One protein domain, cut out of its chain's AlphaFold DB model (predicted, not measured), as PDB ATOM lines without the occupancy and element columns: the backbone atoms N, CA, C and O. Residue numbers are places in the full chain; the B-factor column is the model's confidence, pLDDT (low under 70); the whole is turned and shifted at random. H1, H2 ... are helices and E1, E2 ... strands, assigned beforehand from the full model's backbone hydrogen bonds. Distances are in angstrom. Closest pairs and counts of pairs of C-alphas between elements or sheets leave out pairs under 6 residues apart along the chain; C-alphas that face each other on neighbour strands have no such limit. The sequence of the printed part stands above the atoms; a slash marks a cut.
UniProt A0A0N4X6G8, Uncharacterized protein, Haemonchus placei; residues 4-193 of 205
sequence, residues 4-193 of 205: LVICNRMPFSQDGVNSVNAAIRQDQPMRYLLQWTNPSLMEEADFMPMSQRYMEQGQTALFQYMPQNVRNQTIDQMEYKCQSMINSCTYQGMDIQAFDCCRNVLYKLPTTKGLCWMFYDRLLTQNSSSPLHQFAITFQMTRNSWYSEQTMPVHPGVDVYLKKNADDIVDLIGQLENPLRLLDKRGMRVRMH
ATOM      1  N   LEU A   4     519.035 703.638 342.284       87.12
ATOM      2  CA  LEU A   4     519.279 704.034 343.660       87.12
ATOM      3  C   LEU A   4     519.104 705.544 343.760       87.12
ATOM      4  O   LEU A   4     519.875 706.281 343.152       87.12
ATOM      5  N   VAL A   5     518.112 705.995 344.521       89.44
ATOM      6  CA  VAL A   5     517.883 707.424 344.768       89.44
ATOM      7  C   VAL A   5     518.388 707.758 346.162       89.44
ATOM      8  O   VAL A   5     518.045 707.084 347.128       89.44
ATOM      9  N   ILE A   6     519.229 708.775 346.262       88.00
ATOM     10  CA  ILE A   6     519.919 709.184 347.479       88.00
ATOM     11  C   ILE A   6     519.517 710.625 347.760       88.00
ATOM     12  O   ILE A   6     519.944 711.538 347.058       88.00
ATOM     13  N   CYS A   7     518.691 710.842 348.772       87.19
ATOM     14  CA  CYS A   7     518.222 712.169 349.147       87.19
ATOM     15  C   CYS A   7     519.024 712.667 350.341       87.19
ATOM     16  O   CYS A   7     518.894 712.152 351.457       87.19
ATOM     17  N   ASN A   8     519.879 713.662 350.097       81.06
ATOM     18  CA  ASN A   8     520.608 714.315 351.169       81.06
ATOM     19  C   ASN A   8     519.703 715.356 351.818       81.06
ATOM     20  O   ASN A   8     519.399 716.386 351.218       81.06
ATOM     21  N   ARG A   9     519.303 715.100 353.062       78.75
ATOM     22  CA  ARG A   9     518.431 716.011 353.803       78.75
ATOM     23  C   ARG A   9     519.140 717.297 354.227       78.75
ATOM     24  O   ARG A   9     518.450 718.249 354.562       78.75
ATOM     25  N   MET A  10     520.477 717.355 354.156       81.75
ATOM     26  CA  MET A  10     521.264 718.595 354.193       81.75
ATOM     27  C   MET A  10     522.128 718.695 352.932       81.75
ATOM     28  O   MET A  10     523.307 718.333 352.956       81.75
ATOM     29  N   PRO A  11     521.563 719.169 351.806       83.62
ATOM     30  CA  PRO A  11     522.221 719.099 350.504       83.62
ATOM     31  C   PRO A  11     523.438 720.022 350.382       83.62
ATOM     32  O   PRO A  11     524.185 719.896 349.416       83.62
ATOM     33  N   PHE A  12     523.675 720.915 351.348       88.00
ATOM     34  CA  PHE A  12     524.759 721.892 351.323       88.00
ATOM     35  C   PHE A  12     525.930 721.475 352.212       88.00
ATOM     36  O   PHE A  12     525.757 721.106 353.375       88.00
ATOM     37  N   SER A  13     527.131 721.564 351.653       88.25
ATOM     38  CA  SER A  13     528.378 721.308 352.364       88.25
ATOM     39  C   SER A  13     528.873 722.558 353.091       88.25
ATOM     40  O   SER A  13     528.668 723.678 352.620       88.25
ATOM     41  N   GLN A  14     529.555 722.384 354.221       87.00
ATOM     42  CA  GLN A  14     530.135 723.486 354.984       87.00
ATOM     43  C   GLN A  14     531.190 724.222 354.149       87.00
ATOM     44  O   GLN A  14     531.160 725.450 354.082       87.00
ATOM     45  N   ASP A  15     532.068 723.495 353.454       88.12
ATOM     46  CA  ASP A  15     533.053 724.089 352.541       88.12
ATOM     47  C   ASP A  15     532.393 724.869 351.397       88.12
ATOM     48  O   ASP A  15     532.795 725.993 351.086       88.12
ATOM     49  N   GLY A  16     531.340 724.306 350.802       90.06
ATOM     50  CA  GLY A  16     530.582 724.964 349.743       90.06
ATOM     51  C   GLY A  16     529.918 726.253 350.226       90.06
ATOM     52  O   GLY A  16     530.058 727.298 349.592       90.06
ATOM     53  N   VAL A  17     529.262 726.224 351.387       90.81
ATOM     54  CA  VAL A  17     528.667 727.418 352.013       90.81
ATOM     55  C   VAL A  17     529.741 728.451 352.373       90.81
ATOM     56  O   VAL A  17     529.563 729.646 352.144       90.81
ATOM     57  N   ASN A  18     530.905 728.018 352.857       90.81
ATOM     58  CA  ASN A  18     532.027 728.911 353.155       90.81
ATOM     59  C   ASN A  18     532.584 729.625 351.912       90.81
ATOM     60  O   ASN A  18     533.146 730.715 352.044       90.81
ATOM     61  N   SER A  19     532.390 729.053 350.721       89.75
ATOM     62  CA  SER A  19     532.841 729.628 349.449       89.75
ATOM     63  C   SER A  19     531.937 730.740 348.898       89.75
ATOM     64  O   SER A  19     532.359 731.481 348.010       89.75
ATOM     65  N   VAL A  20     530.719 730.900 349.432       90.75
ATOM     66  CA  VAL A  20     529.754 731.906 348.957       90.75
ATOM     67  C   VAL A  20     529.706 733.153 349.849       90.75
ATOM     68  O   VAL A  20     530.413 733.277 350.858       90.75
ATOM     69  N   ASN A  21     528.874 734.125 349.469       92.12
ATOM     70  CA  ASN A  21     528.708 735.383 350.196       92.12
ATOM     71  C   ASN A  21     528.390 735.137 351.685       92.12
ATOM     72  O   ASN A  21     527.514 734.339 352.009       92.12
ATOM     73  N   ALA A  22     529.077 735.844 352.589       91.25
ATOM     74  CA  ALA A  22     528.914 735.697 354.038       91.25
ATOM     75  C   ALA A  22     527.474 735.927 354.526       91.25
ATOM     76  O   ALA A  22     527.061 735.310 355.502       91.25
ATOM     77  N   ALA A  23     526.698 736.759 353.827       91.44
ATOM     78  CA  ALA A  23     525.291 736.970 354.133       91.44
ATOM     79  C   ALA A  23     524.438 735.715 353.888       91.44
ATOM     80  O   ALA A  23     523.492 735.491 354.628       91.44
ATOM     81  N   ILE A  24     524.790 734.869 352.909       89.44
ATOM     82  CA  ILE A  24     524.087 733.601 352.639       89.44
ATOM     83  C   ILE A  24     524.392 732.568 353.726       89.44
ATOM     84  O   ILE A  24     523.533 731.755 354.035       89.44
ATOM     85  N   ARG A  25     525.583 732.621 354.337       88.81
ATOM     86  CA  ARG A  25     526.034 731.657 355.359       88.81
ATOM     87  C   ARG A  25     525.358 731.825 356.714       88.81
ATOM     88  O   ARG A  25     525.581 731.000 357.595       88.81
ATOM     89  N   GLN A  26     524.619 732.913 356.906       90.38
ATOM     90  CA  GLN A  26     523.893 733.145 358.147       90.38
ATOM     91  C   GLN A  26     522.783 732.103 358.318       90.38
ATOM     92  O   GLN A  26     522.230 731.592 357.341       90.38
ATOM     93  N   ASP A  27     522.431 731.820 359.569       89.62
ATOM     94  CA  ASP A  27     521.467 730.770 359.890       89.62
ATOM     95  C   ASP A  27     520.087 731.026 359.271       89.62
ATOM     96  O   ASP A  27     519.476 730.089 358.766       89.62
ATOM     97  N   GLN A  28     519.609 732.278 359.229       92.31
ATOM     98  CA  GLN A  28     518.312 732.617 358.629       92.31
ATOM     99  C   GLN A  28     518.234 732.208 357.146       92.31
ATOM    100  O   GLN A  28     517.340 731.430 356.793       92.31
ATOM    101  N   PRO A  29     519.123 732.700 356.253       92.56
ATOM    102  CA  PRO A  29     519.096 732.309 354.851       92.56
ATOM    103  C   PRO A  29     519.353 730.817 354.652       92.56
ATOM    104  O   PRO A  29     518.636 730.202 353.869       92.56
ATOM    105  N   MET A  30     520.276 730.191 355.383       90.69
ATOM    106  CA  MET A  30     520.504 728.747 355.241       90.69
ATOM    107  C   MET A  30     519.304 727.907 355.691       90.69
ATOM    108  O   MET A  30     518.930 726.953 355.009       90.69
ATOM    109  N   ARG A  31     518.640 728.285 356.789       89.38
ATOM    110  CA  ARG A  31     517.411 727.637 357.263       89.38
ATOM    111  C   ARG A  31     516.276 727.780 356.255       89.38
ATOM    112  O   ARG A  31     515.570 726.803 356.004       89.38
ATOM    113  N   TYR A  32     516.110 728.968 355.670       91.62
ATOM    114  CA  TYR A  32     515.143 729.181 354.593       91.62
ATOM    115  C   TYR A  32     515.478 728.315 353.378       91.62
ATOM    116  O   TYR A  32     514.608 727.620 352.859       91.62
ATOM    117  N   LEU A  33     516.742 728.322 352.946       89.56
ATOM    118  CA  LEU A  33     517.193 727.571 351.781       89.56
ATOM    119  C   LEU A  33     516.961 726.070 351.960       89.56
ATOM    120  O   LEU A  33     516.510 725.413 351.030       89.56
ATOM    121  N   LEU A  34     517.221 725.544 353.157       87.19
ATOM    122  CA  LEU A  34     516.998 724.144 353.498       87.19
ATOM    123  C   LEU A  34     515.518 723.747 353.414       87.19
ATOM    124  O   LEU A  34     515.193 722.724 352.824       87.19
ATOM    125  N   GLN A  35     514.614 724.558 353.972       87.25
ATOM    126  CA  GLN A  35     513.172 724.291 353.873       87.25
ATOM    127  C   GLN A  35     512.667 724.426 352.434       87.25
ATOM    128  O   GLN A  35     511.797 723.672 352.008       87.25
ATOM    129  N   TRP A  36     513.231 725.364 351.670       86.69
ATOM    130  CA  TRP A  36     512.894 725.548 350.264       86.69
ATOM    131  C   TRP A  36     513.338 724.362 349.399       86.69
ATOM    132  O   TRP A  36     512.597 723.945 348.511       86.69
ATOM    133  N   THR A  37     514.519 723.793 349.661       84.94
ATOM    134  CA  THR A  37     515.043 722.642 348.908       84.94
ATOM    135  C   THR A  37     514.596 721.290 349.442       84.94
ATOM    136  O   THR A  37     514.788 720.298 348.744       84.94
ATOM    137  N   ASN A  38     513.993 721.228 350.631       85.06
ATOM    138  CA  ASN A  38     513.411 720.021 351.211       85.06
ATOM    139  C   ASN A  38     512.113 720.343 351.980       85.06
ATOM    140  O   ASN A  38     512.133 720.468 353.207       85.06
ATOM    141  N   PRO A  39     510.965 720.430 351.283       79.75
ATOM    142  CA  PRO A  39     509.680 720.698 351.928       79.75
ATOM    143  C   PRO A  39     509.274 719.625 352.948       79.75
ATOM    144  O   PRO A  39     508.666 719.946 353.968       79.75
ATOM    145  N   SER A  40     509.655 718.359 352.725       81.44
ATOM    146  CA  SER A  40     509.329 717.259 353.647       81.44
ATOM    147  C   SER A  40     510.021 717.347 355.006       81.44
ATOM    148  O   SER A  40     509.631 716.630 355.923       81.44
ATOM    149  N   LEU A  41     511.006 718.238 355.168       79.81
ATOM    150  CA  LEU A  41     511.658 718.481 356.454       79.81
ATOM    151  C   LEU A  41     510.634 718.854 357.544       79.81
ATOM    152  O   LEU A  41     510.839 718.535 358.708       79.81
ATOM    153  N   MET A  42     509.523 719.503 357.172       80.75
ATOM    154  CA  MET A  42     508.460 719.907 358.104       80.75
ATOM    155  C   MET A  42     507.663 718.728 358.683       80.75
ATOM    156  O   MET A  42     506.971 718.896 359.683       80.75
ATOM    157  N   GLU A  43     507.742 717.552 358.059       81.38
ATOM    158  CA  GLU A  43     507.049 716.333 358.496       81.38
ATOM    159  C   GLU A  43     507.867 715.542 359.533       81.38
ATOM    160  O   GLU A  43     507.399 714.530 360.057       81.38
ATOM    161  N   GLU A  44     509.107 715.956 359.813       75.56
ATOM    162  CA  GLU A  44     510.001 715.241 360.722       75.56
ATOM    163  C   GLU A  44     509.679 715.512 362.196       75.56
ATOM    164  O   GLU A  44     509.323 716.620 362.592       75.56
ATOM    165  N   ALA A  45     509.844 714.487 363.033       70.75
ATOM    166  CA  ALA A  45     509.518 714.567 364.457       70.75
ATOM    167  C   ALA A  45     510.414 715.548 365.238       70.75
ATOM    168  O   ALA A  45     510.001 716.069 366.270       70.75
ATOM    169  N   ASP A  46     511.632 715.792 364.760       72.44
ATOM    170  CA  ASP A  46     512.619 716.716 365.322       72.44
ATOM    171  C   ASP A  46     512.653 718.073 364.594       72.44
ATOM    172  O   ASP A  46     513.532 718.903 364.848       72.44
ATOM    173  N   PHE A  47     511.687 718.339 363.708       79.69
ATOM    174  CA  PHE A  47     511.580 719.627 363.038       79.69
ATOM    175  C   PHE A  47     511.183 720.739 364.014       79.69
ATOM    176  O   PHE A  47     510.109 720.728 364.615       79.69
ATOM    177  N   MET A  48     512.031 721.764 364.108       82.19
ATOM    178  CA  MET A  48     511.749 722.966 364.890       82.19
ATOM    179  C   MET A  48     511.231 724.106 363.989       82.19
ATOM    180  O   MET A  48     512.003 724.649 363.187       82.19
ATOM    181  N   PRO A  49     509.950 724.511 364.082       85.06
ATOM    182  CA  PRO A  49     509.435 725.628 363.298       85.06
ATOM    183  C   PRO A  49     510.059 726.956 363.753       85.06
ATOM    184  O   PRO A  49     510.213 727.210 364.947       85.06
ATOM    185  N   MET A  50     510.392 727.822 362.793       89.88
ATOM    186  CA  MET A  50     510.910 729.171 363.056       89.88
ATOM    187  C   MET A  50     509.799 730.216 362.932       89.88
ATOM    188  O   MET A  50     508.793 729.990 362.260       89.88
ATOM    189  N   SER A  51     509.987 731.386 363.549       93.00
ATOM    190  CA  SER A  51     509.035 732.490 363.404       93.00
ATOM    191  C   SER A  51     508.974 732.995 361.960       93.00
ATOM    192  O   SER A  51     509.971 732.976 361.234       93.00
ATOM    193  N   GLN A  52     507.815 733.513 361.550       93.56
ATOM    194  CA  GLN A  52     507.629 734.063 360.206       93.56
ATOM    195  C   GLN A  52     508.664 735.153 359.887       93.56
ATOM    196  O   GLN A  52     509.321 735.096 358.854       93.56
ATOM    197  N   ARG A  53     508.902 736.076 360.828       95.88
ATOM    198  CA  ARG A  53     509.910 737.136 360.685       95.88
ATOM    199  C   ARG A  53     511.320 736.582 360.443       95.88
ATOM    200  O   ARG A  53     512.065 737.154 359.654       95.88
ATOM    201  N   TYR A  54     511.693 735.491 361.113       94.00
ATOM    202  CA  TYR A  54     512.992 734.839 360.916       94.00
ATOM    203  C   TYR A  54     513.118 734.288 359.486       94.00
ATOM    204  O   TYR A  54     514.140 734.487 358.828       94.00
ATOM    205  N   MET A  55     512.058 733.652 358.980       94.12
ATOM    206  CA  MET A  55     512.021 733.106 357.620       94.12
ATOM    207  C   MET A  55     512.003 734.203 356.546       94.12
ATOM    208  O   MET A  55     512.715 734.085 355.553       94.12
ATOM    209  N   GLU A  56     511.264 735.295 356.754       96.06
ATOM    210  CA  GLU A  56     511.225 736.455 355.846       96.06
ATOM    211  C   GLU A  56     512.587 737.154 355.738       96.06
ATOM    212  O   GLU A  56     513.012 737.548 354.648       96.06
ATOM    213  N   GLN A  57     513.315 737.266 356.855       95.12
ATOM    214  CA  GLN A  57     514.691 737.766 356.855       95.12
ATOM    215  C   GLN A  57     515.615 736.857 356.040       95.12
ATOM    216  O   GLN A  57     516.388 737.351 355.217       95.12
ATOM    217  N   GLY A  58     515.499 735.536 356.216       94.94
ATOM    218  CA  GLY A  58     516.260 734.558 355.439       94.94
ATOM    219  C   GLY A  58     515.965 734.631 353.940       94.94
ATOM    220  O   GLY A  58     516.889 734.675 353.128       94.94
ATOM    221  N   GLN A  59     514.686 734.728 353.572       95.31
ATOM    222  CA  GLN A  59     514.247 734.895 352.187       95.31
ATOM    223  C   GLN A  59     514.815 736.171 351.556       95.31
ATOM    224  O   GLN A  59     515.358 736.132 350.451       95.31
ATOM    225  N   THR A  60     514.708 737.297 352.265       95.44
ATOM    226  CA  THR A  60     515.179 738.604 351.791       95.44
ATOM    227  C   THR A  60     516.685 738.580 351.543       95.44
ATOM    228  O   THR A  60     517.140 738.980 350.473       95.44
ATOM    229  N   ALA A  61     517.455 738.040 352.495       94.25
ATOM    230  CA  ALA A  61     518.899 737.891 352.357       94.25
ATOM    231  C   ALA A  61     519.262 736.986 351.168       94.25
ATOM    232  O   ALA A  61     520.097 737.356 350.342       94.25
ATOM    233  N   LEU A  62     518.601 735.834 351.013       93.56
ATOM    234  CA  LEU A  62     518.833 734.962 349.860       93.56
ATOM    235  C   LEU A  62     518.555 735.669 348.539       93.56
ATOM    236  O   LEU A  62     519.381 735.607 347.641       93.56
ATOM    237  N   PHE A  63     517.427 736.360 348.392       93.00
ATOM    238  CA  PHE A  63     517.103 737.019 347.125       93.00
ATOM    239  C   PHE A  63     518.012 738.209 346.812       93.00
ATOM    240  O   PHE A  63     518.282 738.463 345.638       93.00
ATOM    241  N   GLN A  64     518.534 738.889 347.833       94.00
ATOM    242  CA  GLN A  64     519.507 739.964 347.664       94.00
ATOM    243  C   GLN A  64     520.885 739.443 347.228       94.00
ATOM    244  O   GLN A  64     521.518 740.038 346.355       94.00
ATOM    245  N   TYR A  65     521.360 738.346 347.826       92.75
ATOM    246  CA  TYR A  65     522.731 737.851 347.629       92.75
ATOM    247  C   TYR A  65     522.844 736.655 346.674       92.75
ATOM    248  O   TYR A  65     523.946 736.312 346.254       92.75
ATOM    249  N   MET A  66     521.717 736.060 346.285       91.75
ATOM    250  CA  MET A  66     521.595 734.993 345.290       91.75
ATOM    251  C   MET A  66     520.557 735.373 344.210       91.75
ATOM    252  O   MET A  66     519.511 734.717 344.059       91.75
ATOM    253  N   PRO A  67     520.811 736.454 343.446       89.19
ATOM    254  CA  PRO A  67     519.923 736.868 342.369       89.19
ATOM    255  C   PRO A  67     519.859 735.811 341.256       89.19
ATOM    256  O   PRO A  67     520.729 734.949 341.120       89.19
ATOM    257  N   GLN A  68     518.799 735.873 340.447       88.44
ATOM    258  CA  GLN A  68     518.456 734.848 339.446       88.44
ATOM    259  C   GLN A  68     519.614 734.483 338.502       88.44
ATOM    260  O   GLN A  68     519.783 733.319 338.158       88.44
ATOM    261  N   ASN A  69     520.439 735.457 338.116       90.75
ATOM    262  CA  ASN A  69     521.549 735.275 337.180       90.75
ATOM    263  C   ASN A  69     522.732 734.468 337.745       90.75
ATOM    264  O   ASN A  69     523.497 733.920 336.959       90.75
ATOM    265  N   VAL A  70     522.896 734.386 339.071       90.06
ATOM    266  CA  VAL A  70     523.979 733.611 339.718       90.06
ATOM    267  C   VAL A  70     523.461 732.440 340.546       90.06
ATOM    268  O   VAL A  70     524.247 731.599 340.968       90.06
ATOM    269  N   ARG A  71     522.143 732.347 340.749       89.25
ATOM    270  CA  ARG A  71     521.498 731.374 341.639       89.25
ATOM    271  C   ARG A  71     521.964 729.943 341.423       89.25
ATOM    272  O   ARG A  71     522.371 729.298 342.382       89.25
ATOM    273  N   ASN A  72     521.940 729.469 340.180       87.88
ATOM    274  CA  ASN A  72     522.359 728.104 339.869       87.88
ATOM    275  C   ASN A  72     523.832 727.895 340.228       87.88
ATOM    276  O   ASN A  72     524.163 726.938 340.907       87.88
ATOM    277  N   GLN A  73     524.709 728.833 339.867       89.56
ATOM    278  CA  GLN A  73     526.128 728.741 340.207       89.56
ATOM    279  C   GLN A  73     526.356 728.736 341.727       89.56
ATOM    280  O   GLN A  73     527.174 727.963 342.217       89.56
ATOM    281  N   THR A  74     525.637 729.572 342.479       90.62
ATOM    282  CA  THR A  74     525.749 729.627 343.941       90.62
ATOM    283  C   THR A  74     525.249 728.339 344.594       90.62
ATOM    284  O   THR A  74     525.922 727.806 345.471       90.62
ATOM    285  N   ILE A  75     524.104 727.803 344.157       88.62
ATOM    286  CA  ILE A  75     523.588 726.515 344.645       88.62
ATOM    287  C   ILE A  75     524.597 725.401 344.343       88.62
ATOM    288  O   ILE A  75     524.984 724.671 345.250       88.62
ATOM    289  N   ASP A  76     525.125 725.344 343.122       88.44
ATOM    290  CA  ASP A  76     526.107 724.343 342.687       88.44
ATOM    291  C   ASP A  76     527.420 724.381 343.479       88.44
ATOM    292  O   ASP A  76     528.087 723.350 343.631       88.44
ATOM    293  N   GLN A  77     527.820 725.567 343.945       90.00
ATOM    294  CA  GLN A  77     528.988 725.761 344.806       90.00
ATOM    295  C   GLN A  77     528.734 725.259 346.226       90.00
ATOM    296  O   GLN A  77     529.621 724.654 346.822       90.00
ATOM    297  N   MET A  78     527.533 725.491 346.758       90.62
ATOM    298  CA  MET A  78     527.168 725.059 348.107       90.62
ATOM    299  C   MET A  78     526.867 723.565 348.185       90.62
ATOM    300  O   MET A  78     527.131 722.945 349.214       90.62
ATOM    301  N   GLU A  79     526.309 722.987 347.125       87.44
ATOM    302  CA  GLU A  79     525.886 721.593 347.088       87.44
ATOM    303  C   GLU A  79     527.021 720.612 347.389       87.44
ATOM    304  O   GLU A  79     528.151 720.722 346.903       87.44
ATOM    305  N   TYR A  80     526.670 719.581 348.148       84.56
ATOM    306  CA  TYR A  80     527.507 718.417 348.348       84.56
ATOM    307  C   TYR A  80     527.869 717.758 347.021       84.56
ATOM    308  O   TYR A  80     527.026 717.536 346.151       84.56
ATOM    309  N   LYS A  81     529.137 717.376 346.886       84.38
ATOM    310  CA  LYS A  81     529.580 716.555 345.761       84.38
ATOM    311  C   LYS A  81     529.345 715.083 346.070       84.38
ATOM    312  O   LYS A  81     529.465 714.650 347.216       84.38
ATOM    313  N   CYS A  82     529.063 714.301 345.033       83.69
ATOM    314  CA  CYS A  82     528.830 712.867 345.172       83.69
ATOM    315  C   CYS A  82     530.017 712.163 345.837       83.69
ATOM    316  O   CYS A  82     529.807 711.386 346.765       83.69
ATOM    317  N   GLN A  83     531.255 712.500 345.442       85.38
ATOM    318  CA  GLN A  83     532.455 711.871 346.007       85.38
ATOM    319  C   GLN A  83     532.659 712.160 347.499       85.38
ATOM    320  O   GLN A  83     533.459 711.500 348.149       85.38
ATOM    321  N   SER A  84     531.958 713.155 348.048       81.88
ATOM    322  CA  SER A  84     531.970 713.399 349.484       81.88
ATOM    323  C   SER A  84     531.119 712.365 350.220       81.88
ATOM    324  O   SER A  84     531.474 711.983 351.318       81.88
ATOM    325  N   MET A  85     530.024 711.871 349.636       80.50
ATOM    326  CA  MET A  85     529.126 710.920 350.306       80.50
ATOM    327  C   MET A  85     529.367 709.463 349.906       80.50
ATOM    328  O   MET A  85     529.113 708.552 350.691       80.50
ATOM    329  N   ILE A  86     529.781 709.227 348.664       84.56
ATOM    330  CA  ILE A  86     530.027 707.895 348.121       84.56
ATOM    331  C   ILE A  86     531.529 707.669 348.145       84.56
ATOM    332  O   ILE A  86     532.273 708.320 347.418       84.56
ATOM    333  N   ASN A  87     531.964 706.733 348.987       85.50
ATOM    334  CA  ASN A  87     533.376 706.390 349.131       85.50
ATOM    335  C   ASN A  87     533.846 705.459 348.005       85.50
ATOM    336  O   ASN A  87     534.934 705.616 347.458       85.50
ATOM    337  N   SER A  88     533.023 704.475 347.648       87.50
ATOM    338  CA  SER A  88     533.311 703.534 346.564       87.50
ATOM    339  C   SER A  88     532.053 702.795 346.124       87.50
ATOM    340  O   SER A  88     531.069 702.708 346.867       87.50
ATOM    341  N   CYS A  89     532.097 702.204 344.933       87.06
ATOM    342  CA  CYS A  89     531.182 701.132 344.563       87.06
ATOM    343  C   CYS A  89     531.944 699.922 344.044       87.06
ATOM    344  O   CYS A  89     533.096 700.016 343.650       87.06
ATOM    345  N   THR A  90     531.304 698.763 344.080       86.00
ATOM    346  CA  THR A  90     531.867 697.504 343.612       86.00
ATOM    347  C   THR A  90     530.924 696.907 342.589       86.00
ATOM    348  O   THR A  90     529.725 696.794 342.859       86.00
ATOM    349  N   TYR A  91     531.441 696.494 341.440       81.25
ATOM    350  CA  TYR A  91     530.647 695.867 340.391       81.25
ATOM    351  C   TYR A  91     531.383 694.661 339.817       81.25
ATOM    352  O   TYR A  91     532.551 694.764 339.457       81.25
ATOM    353  N   GLN A  92     530.707 693.508 339.760       78.69
ATOM    354  CA  GLN A  92     531.297 692.236 339.314       78.69
ATOM    355  C   GLN A  92     532.632 691.897 340.015       78.69
ATOM    356  O   GLN A  92     533.540 691.344 339.408       78.69
ATOM    357  N   GLY A  93     532.744 692.236 341.302       78.88
ATOM    358  CA  GLY A  93     533.946 692.007 342.107       78.88
ATOM    359  C   GLY A  93     535.075 693.023 341.900       78.88
ATOM    360  O   GLY A  93     536.097 692.912 342.567       78.88
ATOM    361  N   MET A  94     534.901 694.018 341.022       84.50
ATOM    362  CA  MET A  94     535.852 695.118 340.847       84.50
ATOM    363  C   MET A  94     535.487 696.301 341.741       84.50
ATOM    364  O   MET A  94     534.349 696.775 341.699       84.50
ATOM    365  N   ASP A  95     536.460 696.793 342.506       88.00
ATOM    366  CA  ASP A  95     536.330 698.007 343.308       88.00
ATOM    367  C   ASP A  95     536.538 699.252 342.430       88.00
ATOM    368  O   ASP A  95     537.544 699.392 341.736       88.00
ATOM    369  N   ILE A  96     535.578 700.169 342.482       88.69
ATOM    370  CA  ILE A  96     535.539 701.429 341.742       88.69
ATOM    371  C   ILE A  96     535.637 702.568 342.759       88.69
ATOM    372  O   ILE A  96     534.849 702.653 343.708       88.69
ATOM    373  N   GLN A  97     536.611 703.453 342.561       89.69
ATOM    374  CA  GLN A  97     536.848 704.601 343.437       89.69
ATOM    375  C   GLN A  97     535.699 705.619 343.363       89.69
ATOM    376  O   GLN A  97     534.961 705.669 342.378       89.69
ATOM    377  N   ALA A  98     535.568 706.460 344.397       88.38
ATOM    378  CA  ALA A  98     534.510 707.469 344.523       88.38
ATOM    379  C   ALA A  98     534.264 708.274 343.235       88.38
ATOM    380  O   ALA A  98     533.128 708.383 342.782       88.38
ATOM    381  N   PHE A  99     535.329 708.810 342.629       88.50
ATOM    382  CA  PHE A  99     535.238 709.659 341.438       88.50
ATOM    383  C   PHE A  99     534.569 708.943 340.258       88.50
ATOM    384  O   PHE A  99     533.589 709.442 339.705       88.50
ATOM    385  N   ASP A 100     535.057 707.749 339.917       87.56
ATOM    386  CA  ASP A 100     534.519 706.957 338.810       87.56
ATOM    387  C   ASP A 100     533.102 706.462 339.114       87.56
ATOM    388  O   ASP A 100     532.240 706.462 338.236       87.56
ATOM    389  N   CYS A 101     532.826 706.126 340.377       85.75
ATOM    390  CA  CYS A 101     531.490 705.749 340.819       85.75
ATOM    391  C   CYS A 101     530.477 706.893 340.622       85.75
ATOM    392  O   CYS A 101     529.352 706.692 340.164       85.75
ATOM    393  N   CYS A 102     530.903 708.120 340.920       88.06
ATOM    394  CA  CYS A 102     530.093 709.328 340.829       88.06
ATOM    395  C   CYS A 102     529.898 709.861 339.406       88.06
ATOM    396  O   CYS A 102     529.088 710.767 339.203       88.06
ATOM    397  N   ARG A 103     530.602 709.306 338.412       84.19
ATOM    398  CA  ARG A 103     530.464 709.698 337.003       84.19
ATOM    399  C   ARG A 103     529.088 709.355 336.425       84.19
ATOM    400  O   ARG A 103     528.591 710.084 335.574       84.19
ATOM    401  N   ASN A 104     528.472 708.277 336.910       74.75
ATOM    402  CA  ASN A 104     527.162 707.801 336.450       74.75
ATOM    403  C   ASN A 104     526.013 708.246 337.374       74.75
ATOM    404  O   ASN A 104     524.903 707.718 337.299       74.75
ATOM    405  N   VAL A 105     526.277 709.206 338.266       83.56
ATOM    406  CA  VAL A 105     525.262 709.781 339.147       83.56
ATOM    407  C   VAL A 105     524.602 710.970 338.461       83.56
ATOM    408  O   VAL A 105     525.263 711.924 338.056       83.56
ATOM    409  N   LEU A 106     523.278 710.924 338.362       82.25
ATOM    410  CA  LEU A 106     522.458 712.070 337.999       82.25
ATOM    411  C   LEU A 106     522.248 712.943 339.239       82.25
ATOM    412  O   LEU A 106     521.771 712.472 340.272       82.25
ATOM    413  N   TYR A 107     522.629 714.213 339.131       80.31
ATOM    414  CA  TYR A 107     522.561 715.190 340.216       80.31
ATOM    415  C   TYR A 107     521.257 715.990 340.174       80.31
ATOM    416  O   TYR A 107     520.632 716.113 339.122       80.31
ATOM    417  N   LYS A 108     520.912 716.603 341.316       78.31
ATOM    418  CA  LYS A 108     519.844 717.609 341.453       78.31
ATOM    419  C   LYS A 108     518.489 717.136 340.945       78.31
ATOM    420  O   LYS A 108     517.806 717.855 340.224       78.31
ATOM    421  N   LEU A 109     518.093 715.930 341.324       84.69
ATOM    422  CA  LEU A 109     516.725 715.487 341.114       84.69
ATOM    423  C   LEU A 109     515.844 716.173 342.160       84.69
ATOM    424  O   LEU A 109     516.005 715.882 343.349       84.69
ATOM    425  N   PRO A 110     514.961 717.105 341.761       82.12
ATOM    426  CA  PRO A 110     514.047 717.729 342.698       82.12
ATOM    427  C   PRO A 110     512.973 716.709 343.061       82.12
ATOM    428  O   PRO A 110     512.281 716.200 342.183       82.12
ATOM    429  N   THR A 111     512.831 716.400 344.346       85.69
ATOM    430  CA  THR A 111     511.829 715.445 344.820       85.69
ATOM    431  C   THR A 111     510.962 716.032 345.920       85.69
ATOM    432  O   THR A 111     511.299 717.052 346.524       85.69
ATOM    433  N   THR A 112     509.864 715.347 346.246       81.81
ATOM    434  CA  THR A 112     509.085 715.660 347.453       81.81
ATOM    435  C   THR A 112     509.914 715.498 348.733       81.81
ATOM    436  O   THR A 112     509.596 716.120 349.741       81.81
ATOM    437  N   LYS A 113     511.007 714.721 348.682       85.12
ATOM    438  CA  LYS A 113     511.974 714.492 349.769       85.12
ATOM    439  C   LYS A 113     513.241 715.353 349.653       85.12
ATOM    440  O   LYS A 113     514.250 715.081 350.301       85.12
ATOM    441  N   GLY A 114     513.168 716.402 348.836       83.25
ATOM    442  CA  GLY A 114     514.207 717.396 348.620       83.25
ATOM    443  C   GLY A 114     515.130 717.108 347.438       83.25
ATOM    444  O   GLY A 114     514.752 716.405 346.499       83.25
ATOM    445  N   LEU A 115     516.331 717.690 347.453       85.50
ATOM    446  CA  LEU A 115     517.333 717.493 346.402       85.50
ATOM    447  C   LEU A 115     518.026 716.137 346.550       85.50
ATOM    448  O   LEU A 115     518.727 715.875 347.530       85.50
ATOM    449  N   CYS A 116     517.857 715.287 345.540       87.81
ATOM    450  CA  CYS A 116     518.396 713.935 345.534       87.81
ATOM    451  C   CYS A 116     519.378 713.711 344.387       87.81
ATOM    452  O   CYS A 116     519.411 714.428 343.383       87.81
ATOM    453  N   TRP A 117     520.179 712.671 344.538       88.12
ATOM    454  CA  TRP A 117     521.025 712.106 343.503       88.12
ATOM    455  C   TRP A 117     520.473 710.754 343.095       88.12
ATOM    456  O   TRP A 117     519.836 710.072 343.896       88.12
ATOM    457  N   MET A 118     520.742 710.336 341.869       87.69
ATOM    458  CA  MET A 118     520.365 709.008 341.417       87.69
ATOM    459  C   MET A 118     521.529 708.315 340.755       87.69
ATOM    460  O   MET A 118     522.088 708.802 339.778       87.69
ATOM    461  N   PHE A 119     521.838 707.131 341.259       83.88
ATOM    462  CA  PHE A 119     522.695 706.196 340.566       83.88
ATOM    463  C   PHE A 119     521.813 705.267 339.734       83.88
ATOM    464  O   PHE A 119     521.040 704.464 340.267       83.88
ATOM    465  N   TYR A 120     521.911 705.399 338.415       80.50
ATOM    466  CA  TYR A 120     521.221 704.532 337.474       80.50
ATOM    467  C   TYR A 120     522.084 704.329 336.240       80.50
ATOM    468  O   TYR A 120     522.408 705.275 335.528       80.50
ATOM    469  N   ASP A 121     522.422 703.074 335.976       75.06
ATOM    470  CA  ASP A 121     523.170 702.694 334.791       75.06
ATOM    471  C   ASP A 121     522.441 701.543 334.090       75.06
ATOM    472  O   ASP A 121     522.269 700.444 334.636       75.06
ATOM    473  N   ARG A 122     521.966 701.836 332.874       68.44
ATOM    474  CA  ARG A 122     521.246 700.889 332.014       68.44
ATOM    475  C   ARG A 122     522.167 699.803 331.456       68.44
ATOM    476  O   ARG A 122     521.676 698.733 331.108       68.44
ATOM    477  N   LEU A 123     523.471 700.068 331.385       67.12
ATOM    478  CA  LEU A 123     524.478 699.155 330.849       67.12
ATOM    479  C   LEU A 123     524.965 698.153 331.903       67.12
ATOM    480  O   LEU A 123     525.512 697.111 331.550       67.12
ATOM    481  N   LEU A 124     524.730 698.418 333.195       68.88
ATOM    482  CA  LEU A 124     525.037 697.465 334.263       68.88
ATOM    483  C   LEU A 124     524.042 696.293 334.248       68.88
ATOM    484  O   LEU A 124     522.937 696.342 334.815       68.88
ATOM    485  N   THR A 125     524.473 695.209 333.603       64.12
ATOM    486  CA  THR A 125     523.799 693.910 333.565       64.12
ATOM    487  C   THR A 125     524.481 692.915 334.499       64.12
ATOM    488  O   THR A 125     525.625 692.510 334.286       64.12
ATOM    489  N   GLN A 126     523.763 692.468 335.526       63.84
ATOM    490  CA  GLN A 126     524.236 691.407 336.405       63.84
ATOM    491  C   GLN A 126     523.668 690.062 335.934       63.84
ATOM    492  O   GLN A 126     522.488 689.791 336.129       63.84
ATOM    493  N   ASN A 127     524.518 689.218 335.344       63.84
ATOM    494  CA  ASN A 127     524.136 687.883 334.855       63.84
ATOM    495  C   ASN A 127     524.537 686.752 335.820       63.84
ATOM    496  O   ASN A 127     524.462 685.579 335.472       63.84
ATOM    497  N   SER A 128     525.003 687.091 337.025       64.50
ATOM    498  CA  SER A 128     525.493 686.127 338.011       64.50
ATOM    499  C   SER A 128     524.722 686.251 339.321       64.50
ATOM    500  O   SER A 128     524.561 687.352 339.848       64.50
ATOM    501  N   SER A 129     524.299 685.110 339.867       66.88
ATOM    502  CA  SER A 129     523.747 684.979 341.222       66.88
ATOM    503  C   SER A 129     524.830 684.935 342.307       66.88
ATOM    504  O   SER A 129     524.509 684.930 343.495       66.88
ATOM    505  N   SER A 130     526.115 684.920 341.924       68.38
ATOM    506  CA  SER A 130     527.223 684.891 342.878       68.38
ATOM    507  C   SER A 130     527.215 686.148 343.758       68.38
ATOM    508  O   SER A 130     527.205 687.262 343.220       68.38
ATOM    509  N   PRO A 131     527.312 686.003 345.094       66.75
ATOM    510  CA  PRO A 131     527.450 687.131 346.013       66.75
ATOM    511  C   PRO A 131     528.649 688.034 345.698       66.75
ATOM    512  O   PRO A 131     528.605 689.230 345.975       66.75
ATOM    513  N   LEU A 132     529.705 687.476 345.094       67.06
ATOM    514  CA  LEU A 132     530.922 688.202 344.715       67.06
ATOM    515  C   LEU A 132     530.714 689.128 343.508       67.06
ATOM    516  O   LEU A 132     531.458 690.086 343.340       67.06
ATOM    517  N   HIS A 133     529.687 688.881 342.691       70.62
ATOM    518  CA  HIS A 133     529.402 689.668 341.489       70.62
ATOM    519  C   HIS A 133     528.254 690.671 341.677       70.62
ATOM    520  O   HIS A 133     527.718 691.189 340.697       70.62
ATOM    521  N   GLN A 134     527.854 690.932 342.924       75.75
ATOM    522  CA  GLN A 134     526.799 691.887 343.258       75.75
ATOM    523  C   GLN A 134     527.276 693.331 343.132       75.75
ATOM    524  O   GLN A 134     528.436 693.644 343.403       75.75
ATOM    525  N   PHE A 135     526.354 694.217 342.749       79.56
ATOM    526  CA  PHE A 135     526.597 695.645 342.884       79.56
ATOM    527  C   PHE A 135     526.556 696.008 344.366       79.56
ATOM    528  O   PHE A 135     525.579 695.684 345.056       79.56
ATOM    529  N   ALA A 136     527.599 696.686 344.841       82.81
ATOM    530  CA  ALA A 136     527.576 697.320 346.143       82.81
ATOM    531  C   ALA A 136     528.011 698.775 346.069       82.81
ATOM    532  O   ALA A 136     528.846 699.145 345.256       82.81
ATOM    533  N   ILE A 137     527.454 699.593 346.947       83.88
ATOM    534  CA  ILE A 137     527.836 700.992 347.113       83.88
ATOM    535  C   ILE A 137     528.108 701.243 348.589       83.88
ATOM    536  O   ILE A 137     527.354 700.775 349.451       83.88
ATOM    537  N   THR A 138     529.215 701.925 348.864       84.19
ATOM    538  CA  THR A 138     529.673 702.251 350.210       84.19
ATOM    539  C   THR A 138     529.515 703.741 350.435       84.19
ATOM    540  O   THR A 138     530.170 704.560 349.788       84.19
ATOM    541  N   PHE A 139     528.656 704.081 351.387       79.81
ATOM    542  CA  PHE A 139     528.437 705.455 351.809       79.81
ATOM    543  C   PHE A 139     529.370 705.828 352.958       79.81
ATOM    544  O   PHE A 139     529.555 705.047 353.893       79.81
ATOM    545  N   GLN A 140     529.888 707.050 352.915       77.38
ATOM    546  CA  GLN A 140     530.571 707.704 354.015       77.38
ATOM    547  C   GLN A 140     529.927 709.070 354.238       77.38
ATOM    548  O   GLN A 140     530.103 709.996 353.454       77.38
ATOM    549  N   MET A 141     529.172 709.204 355.326       70.19
ATOM    550  CA  MET A 141     528.653 710.509 355.722       70.19
ATOM    551  C   MET A 141     529.791 711.351 356.297       70.19
ATOM    552  O   MET A 141     530.360 711.019 357.339       70.19
ATOM    553  N   THR A 142     530.151 712.429 355.607       64.94
ATOM    554  CA  THR A 142     531.154 713.373 356.108       64.94
ATOM    555  C   THR A 142     530.521 714.336 357.095       64.94
ATOM    556  O   THR A 142     529.365 714.714 356.937       64.94
ATOM    557  N   ARG A 143     531.309 714.827 358.054       67.31
ATOM    558  CA  ARG A 143     530.896 715.953 358.906       67.31
ATOM    559  C   ARG A 143     530.893 717.302 358.176       67.31
ATOM    560  O   ARG A 143     530.639 718.316 358.806       67.31
ATOM    561  N   ASN A 144     531.182 717.332 356.874       73.19
ATOM    562  CA  ASN A 144     531.259 718.554 356.079       73.19
ATOM    563  C   ASN A 144     529.873 719.071 355.661       73.19
ATOM    564  O   ASN A 144     529.733 719.644 354.587       73.19
ATOM    565  N   SER A 145     528.824 718.816 356.443       75.50
ATOM    566  CA  SER A 145     527.480 719.316 356.147       75.50
ATOM    567  C   SER A 145     527.333 720.659 356.816       75.50
ATOM    568  O   SER A 145     527.749 720.804 357.965       75.50
ATOM    569  N   TRP A 146     526.722 721.623 356.130       80.75
ATOM    570  CA  TRP A 146     526.304 722.827 356.829       80.75
ATOM    571  C   TRP A 146     525.296 722.440 357.912       80.75
ATOM    572  O   TRP A 146     524.352 721.695 357.648       80.75
ATOM    573  N   TYR A 147     525.530 722.910 359.132       74.56
ATOM    574  CA  TYR A 147     524.762 722.538 360.309       74.56
ATOM    575  C   TYR A 147     524.798 723.682 361.327       74.56
ATOM    576  O   TYR A 147     525.852 724.265 361.575       74.56
ATOM    577  N   SER A 148     523.645 723.985 361.923       75.69
ATOM    578  CA  SER A 148     523.500 724.979 362.990       75.69
ATOM    579  C   SER A 148     522.826 724.320 364.188       75.69
ATOM    580  O   SER A 148     521.656 723.955 364.107       75.69
ATOM    581  N   GLU A 149     523.536 724.220 365.317       72.50
ATOM    582  CA  GLU A 149     523.024 723.628 366.569       72.50
ATOM    583  C   GLU A 149     521.737 724.303 367.067       72.50
ATOM    584  O   GLU A 149     520.930 723.678 367.751       72.50
ATOM    585  N   GLN A 150     521.530 725.575 366.713       74.56
ATOM    586  CA  GLN A 150     520.363 726.355 367.126       74.56
ATOM    587  C   GLN A 150     519.104 726.017 366.323       74.56
ATOM    588  O   GLN A 150     518.001 726.110 366.851       74.56
ATOM    589  N   THR A 151     519.254 725.667 365.042       70.88
ATOM    590  CA  THR A 151     518.119 725.499 364.111       70.88
ATOM    591  C   THR A 151     517.937 724.066 363.615       70.88
ATOM    592  O   THR A 151     516.841 723.698 363.191       70.88
ATOM    593  N   MET A 152     518.989 723.254 363.686       71.44
ATOM    594  CA  MET A 152     518.998 721.815 363.457       71.44
ATOM    595  C   MET A 152     519.943 721.178 364.478       71.44
ATOM    596  O   MET A 152     521.128 721.072 364.206       71.44
ATOM    597  N   PRO A 153     519.463 720.728 365.646       66.81
ATOM    598  CA  PRO A 153     520.321 720.128 366.669       66.81
ATOM    599  C   PRO A 153     520.794 718.712 366.305       66.81
ATOM    600  O   PRO A 153     521.688 718.174 366.953       66.81
ATOM    601  N   VAL A 154     520.257 718.092 365.253       69.88
ATOM    602  CA  VAL A 154     520.658 716.755 364.797       69.88
ATOM    603  C   VAL A 154     520.818 716.762 363.279       69.88
ATOM    604  O   VAL A 154     520.017 717.364 362.568       69.88
ATOM    605  N   HIS A 155     521.866 716.106 362.766       71.75
ATOM    606  CA  HIS A 155     522.004 715.905 361.324       71.75
ATOM    607  C   HIS A 155     520.877 714.970 360.852       71.75
ATOM    608  O   HIS A 155     520.843 713.817 361.290       71.75
ATOM    609  N   PRO A 156     520.022 715.378 359.897       71.38
ATOM    610  CA  PRO A 156     518.837 714.614 359.487       71.38
ATOM    611  C   PRO A 156     519.153 713.333 358.693       71.38
ATOM    612  O   PRO A 156     518.262 712.670 358.174       71.38
ATOM    613  N   GLY A 157     520.425 712.942 358.605       78.19
ATOM    614  CA  GLY A 157     520.842 711.776 357.838       78.19
ATOM    615  C   GLY A 157     520.746 711.920 356.313       78.19
ATOM    616  O   GLY A 157     520.623 713.014 355.760       78.19
ATOM    617  N   VAL A 158     520.822 710.774 355.645       82.56
ATOM    618  CA  VAL A 158     520.577 710.588 354.210       82.56
ATOM    619  C   VAL A 158     519.527 709.497 354.057       82.56
ATOM    620  O   VAL A 158     519.618 708.454 354.703       82.56
ATOM    621  N   ASP A 159     518.553 709.711 353.182       87.62
ATOM    622  CA  ASP A 159     517.609 708.663 352.813       87.62
ATOM    623  C   ASP A 159     518.052 707.987 351.519       87.62
ATOM    624  O   ASP A 159     518.381 708.653 350.535       87.62
ATOM    625  N   VAL A 160     518.012 706.659 351.505       88.12
ATOM    626  CA  VAL A 160     518.309 705.860 350.319       88.12
ATOM    627  C   VAL A 160     517.074 705.061 349.914       88.12
ATOM    628  O   VAL A 160     516.529 704.292 350.704       88.12
ATOM    629  N   TYR A 161     516.653 705.221 348.665       88.31
ATOM    630  CA  TYR A 161     515.504 704.546 348.074       88.31
ATOM    631  C   TYR A 161     515.963 703.611 346.957       88.31
ATOM    632  O   TYR A 161     516.833 703.951 346.152       88.31
ATOM    633  N   LEU A 162     515.340 702.436 346.887       84.81
ATOM    634  CA  LEU A 162     515.552 701.463 345.820       84.81
ATOM    635  C   LEU A 162     514.334 701.435 344.905       84.81
ATOM    636  O   LEU A 162     513.206 701.234 345.355       84.81
ATOM    637  N   LYS A 163     514.564 701.625 343.607       84.12
ATOM    638  CA  LYS A 163     513.513 701.694 342.591       84.12
ATOM    639  C   LYS A 163     513.819 700.760 341.431       84.12
ATOM    640  O   LYS A 163     514.970 700.521 341.082       84.12
ATOM    641  N   LYS A 164     512.777 700.164 340.849       76.00
ATOM    642  CA  LYS A 164     512.921 699.092 339.847       76.00
ATOM    643  C   LYS A 164     513.637 699.573 338.579       76.00
ATOM    644  O   LYS A 164     514.433 698.823 338.012       76.00
ATOM    645  N   ASN A 165     513.344 700.795 338.157       74.06
ATOM    646  CA  ASN A 165     513.974 701.523 337.065       74.06
ATOM    647  C   ASN A 165     513.848 703.033 337.327       74.06
ATOM    648  O   ASN A 165     513.223 703.447 338.302       74.06
ATOM    649  N   ALA A 166     514.460 703.830 336.456       76.12
ATOM    650  CA  ALA A 166     514.350 705.286 336.449       76.12
ATOM    651  C   ALA A 166     514.076 705.814 335.035       76.12
ATOM    652  O   ALA A 166     514.590 706.853 334.626       76.12
ATOM    653  N   ASP A 167     513.322 705.043 334.248       73.88
ATOM    654  CA  ASP A 167     512.986 705.433 332.879       73.88
ATOM    655  C   ASP A 167     511.918 706.537 332.861       73.88
ATOM    656  O   ASP A 167     511.948 707.380 331.970       73.88
ATOM    657  N   ASP A 168     511.053 706.571 333.881       77.56
ATOM    658  CA  ASP A 168     510.153 707.685 334.181       77.56
ATOM    659  C   ASP A 168     510.613 708.391 335.465       77.56
ATOM    660  O   ASP A 168     510.360 707.947 336.587       77.56
ATOM    661  N   ILE A 169     511.357 709.483 335.290       77.44
ATOM    662  CA  ILE A 169     511.887 710.291 336.394       77.44
ATOM    663  C   ILE A 169     510.760 711.034 337.127       77.44
ATOM    664  O   ILE A 169     510.875 711.274 338.327       77.44
ATOM    665  N   VAL A 170     509.671 711.389 336.437       76.25
ATOM    666  CA  VAL A 170     508.563 712.150 337.033       76.25
ATOM    667  C   VAL A 170     507.819 711.277 338.037       76.25
ATOM    668  O   VAL A 170     507.572 711.711 339.162       76.25
ATOM    669  N   ASP A 171     507.542 710.028 337.666       78.06
ATOM    670  CA  ASP A 171     506.921 709.060 338.573       78.06
ATOM    671  C   ASP A 171     507.844 708.716 339.761       78.06
ATOM    672  O   ASP A 171     507.425 708.688 340.921       78.06
ATOM    673  N   LEU A 172     509.147 708.564 339.493       80.25
ATOM    674  CA  LEU A 172     510.171 708.305 340.510       80.25
ATOM    675  C   LEU A 172     510.216 709.390 341.600       80.25
ATOM    676  O   LEU A 172     510.346 709.072 342.782       80.25
ATOM    677  N   ILE A 173     510.118 710.658 341.193       78.62
ATOM    678  CA  ILE A 173     510.191 711.847 342.052       78.62
ATOM    679  C   ILE A 173     509.031 711.904 343.061       78.62
ATOM    680  O   ILE A 173     509.222 712.357 344.193       78.62
ATOM    681  N   GLY A 174     507.839 711.453 342.658       75.62
ATOM    682  CA  GLY A 174     506.639 711.475 343.497       75.62
ATOM    683  C   GLY A 174     506.544 710.302 344.472       75.62
ATOM    684  O   GLY A 174     505.987 710.453 345.556       75.62
ATOM    685  N   GLN A 175     507.118 709.147 344.126       81.69
ATOM    686  CA  GLN A 175     506.909 707.893 344.854       81.69
ATOM    687  C   GLN A 175     508.067 707.522 345.796       81.69
ATOM    688  O   GLN A 175     508.515 706.377 345.817       81.69
ATOM    689  N   LEU A 176     508.609 708.446 346.586       85.00
ATOM    690  CA  LEU A 176     509.708 708.138 347.516       85.00
ATOM    691  C   LEU A 176     509.196 707.712 348.900       85.00
ATOM    692  O   LEU A 176     509.162 708.493 349.850       85.00
ATOM    693  N   GLU A 177     508.813 706.440 349.006       83.38
ATOM    694  CA  GLU A 177     508.317 705.809 350.235       83.38
ATOM    695  C   GLU A 177     509.322 704.800 350.811       83.38
ATOM    696  O   GLU A 177     510.105 704.199 350.075       83.38
ATOM    697  N   ASN A 178     509.260 704.579 352.129       84.50
ATOM    698  CA  ASN A 178     510.050 703.580 352.868       84.50
ATOM    699  C   ASN A 178     511.579 703.677 352.654       84.50
ATOM    700  O   ASN A 178     512.199 702.716 352.187       84.50
ATOM    701  N   PRO A 179     512.216 704.817 352.991       88.06
ATOM    702  CA  PRO A 179     513.659 704.961 352.845       88.06
ATOM    703  C   PRO A 179     514.447 704.046 353.784       88.06
ATOM    704  O   PRO A 179     514.097 703.854 354.950       88.06
ATOM    705  N   LEU A 180     515.609 703.602 353.309       86.81
ATOM    706  CA  LEU A 180     516.704 703.174 354.172       86.81
ATOM    707  C   LEU A 180     517.412 704.428 354.693       86.81
ATOM    708  O   LEU A 180     518.147 705.084 353.950       86.81
ATOM    709  N   ARG A 181     517.178 704.782 355.960       85.00
ATOM    710  CA  ARG A 181     517.764 705.986 356.565       85.00
ATOM    711  C   ARG A 181     519.163 705.730 357.122       85.00
ATOM    712  O   ARG A 181     519.367 704.859 357.969       85.00
ATOM    713  N   LEU A 182     520.114 706.555 356.694       79.50
ATOM    714  CA  LEU A 182     521.481 706.616 357.198       79.50
ATOM    715  C   LEU A 182     521.622 707.786 358.156       79.50
ATOM    716  O   LEU A 182     521.471 708.934 357.758       79.50
ATOM    717  N   LEU A 183     521.897 707.486 359.421       75.19
ATOM    718  CA  LEU A 183     522.141 708.492 360.452       75.19
ATOM    719  C   LEU A 183     523.642 708.795 360.563       75.19
ATOM    720  O   LEU A 183     524.473 708.006 360.110       75.19
ATOM    721  N   ASP A 184     523.977 709.913 361.210       67.25
ATOM    722  CA  ASP A 184     525.363 710.345 361.425       67.25
ATOM    723  C   ASP A 184     526.266 709.210 361.953       67.25
ATOM    724  O   ASP A 184     525.852 708.375 362.765       67.25
ATOM    725  N   LYS A 185     527.517 709.185 361.471       64.12
ATOM    726  CA  LYS A 185     528.563 708.181 361.768       64.12
ATOM    727  C   LYS A 185     528.233 706.739 361.366       64.12
ATOM    728  O   LYS A 185     528.985 705.831 361.723       64.12
ATOM    729  N   ARG A 186     527.151 706.496 360.620       65.75
ATOM    730  CA  ARG A 186     526.837 705.166 360.085       65.75
ATOM    731  C   ARG A 186     527.278 705.059 358.630       65.75
ATOM    732  O   ARG A 186     526.989 705.923 357.809       65.75
ATOM    733  N   GLY A 187     527.973 703.972 358.318       64.81
ATOM    734  CA  GLY A 187     528.183 703.529 356.945       64.81
ATOM    735  C   GLY A 187     527.081 702.557 356.538       64.81
ATOM    736  O   GLY A 187     526.531 701.841 357.376       64.81
ATOM    737  N   MET A 188     526.781 702.499 355.246       69.88
ATOM    738  CA  MET A 188     525.938 701.447 354.686       69.88
ATOM    739  C   MET A 188     526.612 700.850 353.469       69.88
ATOM    740  O   MET A 188     527.136 701.565 352.616       69.88
ATOM    741  N   ARG A 189     526.552 699.521 353.400       74.00
ATOM    742  CA  ARG A 189     526.866 698.754 352.205       74.00
ATOM    743  C   ARG A 189     525.571 698.159 351.683       74.00
ATOM    744  O   ARG A 189     525.067 697.191 352.247       74.00
ATOM    745  N   VAL A 190     525.035 698.737 350.617       71.31
ATOM    746  CA  VAL A 190     523.852 698.177 349.951       71.31
ATOM    747  C   VAL A 190     524.329 697.109 348.988       71.31
ATOM    748  O   VAL A 190     525.224 697.387 348.201       71.31
ATOM    749  N   ARG A 191     523.751 695.908 349.036       72.25
ATOM    750  CA  ARG A 191     523.939 694.883 348.003       72.25
ATOM    751  C   ARG A 191     522.638 694.733 347.243       72.25
ATOM    752  O   ARG A 191     521.599 694.498 347.853       72.25
ATOM    753  N   MET A 192     522.693 694.903 345.929       69.12
ATOM    754  CA  MET A 192     521.499 694.883 345.090       69.12
ATOM    755  C   MET A 192     521.493 693.639 344.216       69.12
ATOM    756  O   MET A 192     522.495 693.306 343.586       69.12
ATOM    757  N   HIS A 193     520.339 692.984 344.156       66.69
ATOM    758  CA  HIS A 193     520.064 691.893 343.237       66.69
ATOM    759  C   HIS A 193     518.653 692.074 342.673       66.69
ATOM    760  O   HIS A 193     517.736 692.460 343.398       66.69
TER     761      HIS A 193
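Overview. This is residues 4 to 193 of the 205 residues of an uncharacterized protein of Haemonchus placei (UniProt A0A0N4X6G8). This is a long body with a strongly twisted sheet of five strands in its middle, a cluster of helices, H1 to H5, at one end and a smaller sheet of four strands toward the other. Residues 120 to 134 make the tip beyond the smaller sheet, and residues 140 to 157 loop back toward the helices. The 190 printed residues have eight named helices and nine named strands, in the order E1 H1 H2 H3 H4 H5 H6 E2 E3 H7 E4 E5 E6 E7 H8 E8 E9. The sheets, E4 E5 E1 E7 E8 and E3 E2 E6 E9, are antiparallel, and the class is mixed. The whole is compact, radius of gyration of the C-alphas 17.6 A, yet elongated, spanning 58 by 32 by 31 A.

Arrangement. E1, residues 4 to 8, is an inner strand of the larger sheet; within hydrogen-bond range are N 5 and O 161 of E7, residues 158 to 163, at 2.9 A, and N 6 and O 117 of E5, residues 114 to 119, at 2.8 A. E5 forms a hairpin with edge strand E4, residues 105 to 111, N 106 to O 118 being 2.8 A. Edge strand E8, residues 180 to 182, has N 180 2.8 A from O 160 of E7. H1, residues 14 to 18, touches H5, residues 71 to 78, closest C-alphas Gly 16 and Met 78, 3.8 A. H2, residues 27 to 37, touches H4, residues 52 to 65, about perpendicular at 86 degrees, closest C-alphas Pro 29 and Gly 58, 3.7 A. H2 and H3, residues 39 to 43, only graze the larger sheet; H6, residues 82 to 85, only grazes both. E2, residues 86 to 91, forms a hairpin with E3, residues 94 to 97, N 96 to O 89 being 2.7 A. E6, residues 135 to 139, has O 136 2.8 A from N 90 of E2, and O 135 3.1 A from N 192 of E9, residues 188 to 192. H7, residues 98 to 102, is on this sheet at a height of 5.9 A. H8, residues 169 to 174, is on the larger sheet, its closest C-alpha to E4 being Ile 173, 4.8 A from that of Thr 111. Every O i to N i+4 pair is within hydrogen-bond range in H1, H2, H4, H5 and H7; H8 has 1 of 2, H3 0 of 1 but 2 of 2 O i to N i+3 pairs, and H6 is too short.

Along the chain. E1 begins at C-alpha 4 (519.279, 704.034, 343.660). H4 measures 20.0 A, E5 and E7 16.2 A each. E9 ends at C-alpha 192 (521.499, 694.883, 345.090).

Size, cuts and confidence. The farthest C-alphas, Arg 53 and Ser 128, are 58.0 A apart. The printed part has no cut; E5 to E6 and E6 to E7 are long links. pLDDT is under 70 at 22 residues, among them 122 to 132.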